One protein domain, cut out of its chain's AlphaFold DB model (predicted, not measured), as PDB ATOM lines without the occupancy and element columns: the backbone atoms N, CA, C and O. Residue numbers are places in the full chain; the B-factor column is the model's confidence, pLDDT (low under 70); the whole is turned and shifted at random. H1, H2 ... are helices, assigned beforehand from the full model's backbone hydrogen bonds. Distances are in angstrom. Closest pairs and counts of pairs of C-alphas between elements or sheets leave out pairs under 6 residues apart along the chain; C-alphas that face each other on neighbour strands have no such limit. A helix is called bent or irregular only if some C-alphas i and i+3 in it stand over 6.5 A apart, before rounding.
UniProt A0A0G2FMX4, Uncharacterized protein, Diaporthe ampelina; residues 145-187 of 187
ATOM      1  N   GLN A 145     -53.197 -31.431 -23.553       62.06
ATOM      2  CA  GLN A 145     -52.944 -32.716 -24.205       62.06
ATOM      3  C   GLN A 145     -53.140 -32.689 -25.731       62.06
ATOM      4  O   GLN A 145     -52.577 -33.544 -26.404       62.06
ATOM      5  N   ASP A 146     -53.889 -31.720 -26.279       78.81
ATOM      6  CA  ASP A 146     -54.165 -31.616 -27.722       78.81
ATOM      7  C   ASP A 146     -53.592 -30.318 -28.344       78.81
ATOM      8  O   ASP A 146     -54.216 -29.251 -28.257       78.81
ATOM      9  N   PRO A 147     -52.432 -30.399 -29.027       77.06
ATOM     10  CA  PRO A 147     -51.809 -29.266 -29.711       77.06
ATOM     11  C   PRO A 147     -52.660 -28.664 -30.839       77.06
ATOM     12  O   PRO A 147     -52.542 -27.474 -31.140       77.06
ATOM     13  N   TRP A 148     -53.506 -29.466 -31.494       80.81
ATOM     14  CA  TRP A 148     -54.335 -28.985 -32.602       80.81
ATOM     15  C   TRP A 148     -55.482 -28.121 -32.087       80.81
ATOM     16  O   TRP A 148     -55.778 -27.050 -32.630       80.81
ATOM     17  N   PHE A 149     -56.084 -28.542 -30.978       82.81
ATOM     18  CA  PHE A 149     -57.071 -27.742 -30.271       82.81
ATOM     19  C   PHE A 149     -56.491 -26.416 -29.759       82.81
ATOM     20  O   PHE A 149     -57.135 -25.373 -29.915       82.81
ATOM     21  N   GLU A 150     -55.269 -26.423 -29.210       80.62
ATOM     22  CA  GLU A 150     -54.557 -25.202 -28.810       80.62
ATOM     23  C   GLU A 150     -54.346 -24.254 -29.993       80.62
ATOM     24  O   GLU A 150     -54.689 -23.073 -29.907       80.62
ATOM     25  N   MET A 151     -53.836 -24.762 -31.119       84.19
ATOM     26  CA  MET A 151     -53.614 -23.954 -32.319       84.19
ATOM     27  C   MET A 151     -54.920 -23.327 -32.815       84.19
ATOM     28  O   MET A 151     -54.957 -22.134 -33.113       84.19
ATOM     29  N   LYS A 152     -56.018 -24.092 -32.831       86.25
ATOM     30  CA  LYS A 152     -57.336 -23.595 -33.245       86.25
ATOM     31  C   LYS A 152     -57.883 -22.528 -32.295       86.25
ATOM     32  O   LYS A 152     -58.435 -21.525 -32.754       86.25
ATOM     33  N   LYS A 153     -57.736 -22.706 -30.977       86.00
ATOM     34  CA  LYS A 153     -58.130 -21.692 -29.983       86.00
ATOM     35  C   LYS A 153     -57.301 -20.420 -30.117       86.00
ATOM     36  O   LYS A 153     -57.873 -19.333 -30.119       86.00
ATOM     37  N   THR A 154     -55.990 -20.561 -30.275       86.38
ATOM     38  CA  THR A 154     -55.065 -19.448 -30.489       86.38
ATOM     39  C   THR A 154     -55.414 -18.694 -31.772       86.38
ATOM     40  O   THR A 154     -55.617 -17.485 -31.723       86.38
ATOM     41  N   ALA A 155     -55.625 -19.390 -32.895       88.12
ATOM     42  CA  ALA A 155     -56.064 -18.782 -34.154       88.12
ATOM     43  C   ALA A 155     -57.401 -18.033 -34.008       88.12
ATOM     44  O   ALA A 155     -57.553 -16.917 -34.500       88.12
ATOM     45  N   ARG A 156     -58.364 -18.599 -33.271       90.19
ATOM     46  CA  ARG A 156     -59.643 -17.929 -32.993       90.19
ATOM     47  C   ARG A 156     -59.469 -16.676 -32.125       90.19
ATOM     48  O   ARG A 156     -60.187 -15.695 -32.321       90.19
ATOM     49  N   LEU A 157     -58.525 -16.691 -31.183       88.19
ATOM     50  CA  LEU A 157     -58.214 -15.537 -30.339       88.19
ATOM     51  C   LEU A 157     -57.711 -14.351 -31.175       88.19
ATOM     52  O   LEU A 157     -58.182 -13.239 -30.949       88.19
ATOM     53  N   PHE A 158     -56.868 -14.594 -32.187       87.88
ATOM     54  CA  PHE A 158     -56.371 -13.554 -33.104       87.88
ATOM     55  C   PHE A 158     -57.494 -12.797 -33.835       87.88
ATOM     56  O   PHE A 158     -57.354 -11.613 -34.123       87.88
ATOM     57  N   VAL A 159     -58.632 -13.449 -34.090       91.25
ATOM     58  CA  VAL A 159     -59.784 -12.849 -34.795       91.25
ATOM     59  C   VAL A 159     -60.811 -12.237 -33.826       91.25
ATOM     60  O   VAL A 159     -61.817 -11.657 -34.226       91.25
ATOM     61  N   THR A 160     -60.591 -12.334 -32.514       93.06
ATOM     62  CA  THR A 160     -61.543 -11.812 -31.527       93.06
ATOM     63  C   THR A 160     -61.447 -10.291 -31.431       93.06
ATOM     64  O   THR A 160     -60.355  -9.733 -31.378       93.06
ATOM     65  N   LYS A 161     -62.594  -9.609 -31.288       90.12
ATOM     66  CA  LYS A 161     -62.673  -8.140 -31.154       90.12
ATOM     67  C   LYS A 161     -61.711  -7.582 -30.098       90.12
ATOM     68  O   LYS A 161     -61.062  -6.575 -30.336       90.12
ATOM     69  N   LYS A 162     -61.580  -8.259 -28.951       89.69
ATOM     70  CA  LYS A 162     -60.648  -7.864 -27.881       89.69
ATOM     71  C   LYS A 162     -59.189  -7.864 -28.342       89.69
ATOM     72  O   LYS A 162     -58.464  -6.949 -27.990       89.69
ATOM     73  N   PHE A 163     -58.776  -8.860 -29.125       89.62
ATOM     74  CA  PHE A 163     -57.420  -8.929 -29.662       89.62
ATOM     75  C   PHE A 163     -57.204  -7.859 -30.734       89.62
ATOM     76  O   PHE A 163     -56.240  -7.107 -30.659       89.62
ATOM     77  N   LEU A 164     -58.145  -7.724 -31.675       90.69
ATOM     78  CA  LEU A 164     -58.065  -6.734 -32.754       90.69
ATOM     79  C   LEU A 164     -57.973  -5.293 -32.234       90.69
ATOM     80  O   LEU A 164     -57.252  -4.485 -32.807       90.69
ATOM     81  N   LEU A 165     -58.635  -4.977 -31.117       91.69
ATOM     82  CA  LEU A 165     -58.531  -3.665 -30.467       91.69
ATOM     83  C   LEU A 165     -57.156  -3.401 -29.827       91.69
ATOM     84  O   LEU A 165     -56.803  -2.247 -29.617       91.69
ATOM     85  N   ILE A 166     -56.383  -4.447 -29.525       90.12
ATOM     86  CA  ILE A 166     -55.034  -4.342 -28.949       90.12
ATOM     87  C   ILE A 166     -53.967  -4.233 -30.052       90.12
ATOM     88  O   ILE A 166     -52.888  -3.699 -29.806       90.12
ATOM     89  N   VAL A 167     -54.260  -4.666 -31.285       89.44
ATOM     90  CA  VAL A 167     -53.321  -4.619 -32.423       89.44
ATOM     91  C   VAL A 167     -52.711  -3.227 -32.657       89.44
ATOM     92  O   VAL A 167     -51.494  -3.169 -32.819       89.44
ATOM     93  N   PRO A 168     -53.458  -2.104 -32.618       87.69
ATOM     94  CA  PRO A 168     -52.859  -0.774 -32.762       87.69
ATOM     95  C   PRO A 168     -51.839  -0.454 -31.663       87.69
ATOM     96  O   PRO A 168     -50.822   0.184 -31.924       87.69
ATOM     97  N   PHE A 169     -52.083  -0.936 -30.443       84.06
ATOM     98  CA  PHE A 169     -51.197  -0.736 -29.298       84.06
ATOM     99  C   PHE A 169     -49.920  -1.577 -29.421       84.06
ATOM    100  O   PHE A 169     -48.824  -1.091 -29.159       84.06
ATOM    101  N   ILE A 170     -50.047  -2.820 -29.902       84.38
ATOM    102  CA  ILE A 170     -48.894  -3.656 -30.266       84.38
ATOM    103  C   ILE A 170     -48.089  -2.962 -31.361       84.38
ATOM    104  O   ILE A 170     -46.877  -2.833 -31.227       84.38
ATOM    105  N   GLY A 171     -48.770  -2.472 -32.403       80.31
ATOM    106  CA  GLY A 171     -48.171  -1.710 -33.491       80.31
ATOM    107  C   GLY A 171     -47.342  -0.541 -32.972       80.31
ATOM    108  O   GLY A 171     -46.172  -0.440 -33.308       80.31
ATOM    109  N   GLN A 172     -47.895   0.281 -32.080       82.12
ATOM    110  CA  GLN A 172     -47.171   1.403 -31.477       82.12
ATOM    111  C   GLN A 172     -45.920   0.964 -30.698       82.12
ATOM    112  O   GLN A 172     -44.886   1.624 -30.799       82.12
ATOM    113  N   ALA A 173     -45.982  -0.153 -29.968       74.00
ATOM    114  CA  ALA A 173     -44.841  -0.668 -29.214       74.00
ATOM    115  C   ALA A 173     -43.713  -1.213 -30.113       74.00
ATOM    116  O   ALA A 173     -42.541  -1.004 -29.811       74.00
ATOM    117  N   VAL A 174     -44.049  -1.891 -31.217       76.50
ATOM    118  CA  VAL A 174     -43.056  -2.555 -32.089       76.50
ATOM    119  C   VAL A 174     -42.577  -1.687 -33.252       76.50
ATOM    120  O   VAL A 174     -41.472  -1.886 -33.753       76.50
ATOM    121  N   PHE A 175     -43.382  -0.714 -33.688       72.88
ATOM    122  CA  PHE A 175     -43.069   0.133 -34.840       72.88
ATOM    123  C   PHE A 175     -41.816   0.976 -34.597       72.88
ATOM    124  O   PHE A 175     -40.972   1.080 -35.481       72.88
ATOM    125  N   ALA A 176     -41.650   1.509 -33.384       67.88
ATOM    126  CA  ALA A 176     -40.452   2.253 -33.013       67.88
ATOM    127  C   ALA A 176     -39.186   1.378 -33.099       67.88
ATOM    128  O   ALA A 176     -38.218   1.775 -33.739       67.88
ATOM    129  N   GLU A 177     -39.212   0.163 -32.531       66.50
ATOM    130  CA  GLU A 177     -38.083  -0.784 -32.588       66.50
ATOM    131  C   GLU A 177     -37.706  -1.107 -34.047       66.50
ATOM    132  O   GLU A 177     -36.543  -0.990 -34.431       66.50
ATOM    133  N   ALA A 178     -38.693  -1.451 -34.882       66.69
ATOM    134  CA  ALA A 178     -38.469  -1.813 -36.283       66.69
ATOM    135  C   ALA A 178     -37.892  -0.654 -37.115       66.69
ATOM    136  O   ALA A 178     -36.978  -0.860 -37.919       66.69
ATOM    137  N   VAL A 179     -38.398   0.565 -36.908       67.94
ATOM    138  CA  VAL A 179     -37.897   1.773 -37.575       67.94
ATOM    139  C   VAL A 179     -36.454   2.039 -37.150       67.94
ATOM    140  O   VAL A 179     -35.581   2.109 -38.014       67.94
ATOM    141  N   PHE A 180     -36.160   2.102 -35.850       67.06
ATOM    142  CA  PHE A 180     -34.804   2.398 -35.379       67.06
ATOM    143  C   PHE A 180     -33.768   1.390 -35.894       67.06
ATOM    144  O   PHE A 180     -32.732   1.804 -36.412       67.06
ATOM    145  N   PHE A 181     -34.051   0.084 -35.854       64.31
ATOM    146  CA  PHE A 181     -33.107  -0.925 -36.347       64.31
ATOM    147  C   PHE A 181     -32.892  -0.889 -37.864       64.31
ATOM    148  O   PHE A 181     -31.795  -1.190 -38.330       64.31
ATOM    149  N   THR A 182     -33.909  -0.512 -38.643       60.53
ATOM    150  CA  THR A 182     -33.789  -0.455 -40.108       60.53
ATOM    151  C   THR A 182     -32.909   0.715 -40.546       60.53
ATOM    152  O   THR A 182     -32.042   0.547 -41.404       60.53
ATOM    153  N   TYR A 183     -33.087   1.892 -39.943       56.19
ATOM    154  CA  TYR A 183     -32.347   3.094 -40.338       56.19
ATOM    155  C   TYR A 183     -30.925   3.157 -39.763       56.19
ATOM    156  O   TYR A 183     -30.056   3.718 -40.418       56.19
ATOM    157  N   LEU A 184     -30.641   2.482 -38.641       52.97
ATOM    158  CA  LEU A 184     -29.273   2.323 -38.115       52.97
ATOM    159  C   LEU A 184     -28.347   1.481 -39.017       52.97
ATOM    160  O   LEU A 184     -27.144   1.459 -38.797       52.97
ATOM    161  N   SER A 185     -28.887   0.762 -40.008       47.31
ATOM    162  CA  SER A 185     -28.101  -0.078 -40.929       47.31
ATOM    163  C   SER A 185     -27.669   0.626 -42.224       47.31
ATOM    164  O   SER A 185     -26.996   0.009 -43.049       47.31
ATOM    165  N   ARG A 186     -28.092   1.883 -42.438       36.09
ATOM    166  CA  ARG A 186     -27.876   2.645 -43.685       36.09
ATOM    167  C   ARG A 186     -26.912   3.833 -43.559       36.09
ATOM    168  O   ARG A 186     -26.772   4.569 -44.533       36.09
ATOM    169  N   GLU A 187     -26.241   3.988 -42.425       32.66
ATOM    170  CA  GLU A 187     -25.189   4.992 -42.194       32.66
ATOM    171  C   GLU A 187     -23.869   4.301 -41.833       32.66
ATOM    172  O   GLU A 187     -22.808   4.788 -42.282       32.66
TER     173      GLU A 187
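Overview. This is residues 145 to 187 of the 187 residues of an uncharacterized protein of Diaporthe ampelina (UniProt A0A0G2FMX4). The longest helix, H3, is one arm of a wide, open V; H1 is the other arm, and the short helix H2 sits at the corner between them. The space between the two arms is empty, and H3 has a kink partway along. The printed part has 43 residues, with three named helices in the order H1, H2, H3 and no named strand; its class is all helix. The whole is extended, with a radius of gyration of the C-alphas of 16.0 A and spans of 49 by 23 by 11 A.

Along the chain. Find C-alpha 167 at (-53.321, -4.619, -32.423); from there H3, residues 167 to 183, runs 23.7 A to C-alpha 183 at (-32.347, 3.094, -40.338). Look before it for H2, residues 161 to 164, 5.1 A long. Earlier still, H1, residues 147 to 158, begins at C-alpha 147 at (-51.809, -29.266, -29.711) and is 16.7 A long.

Arrangement. Near residue 174 you will find the kink of 35 degrees in H3. H3 is neither bent nor irregular, but only just: C-alphas 173 and 176 are 6.5 A apart. H2 and H3 meet only through their tight link. H1 and H2 are close but not clearly touching; their closest C-alphas, those of Leu 157 and Phe 163, are 6.7 A apart. H1 and H3 are apart. In H1 every O i to N i+4 pair is within hydrogen-bond range, in H3 11 of 13 are, and H2 is too short for such a pair.

Size, cuts and confidence. The C-alphas of Gln 145 and Glu 187, the two farthest apart, are 50.2 A from each other. The printed part has no cut, and both links are tight. Residues 168 to 187, of which 168 to 183 belong to H3, stand free. The mean pLDDT of the printed part is 76.8; look for values under 70 at residue 145 and residues 176 to 187.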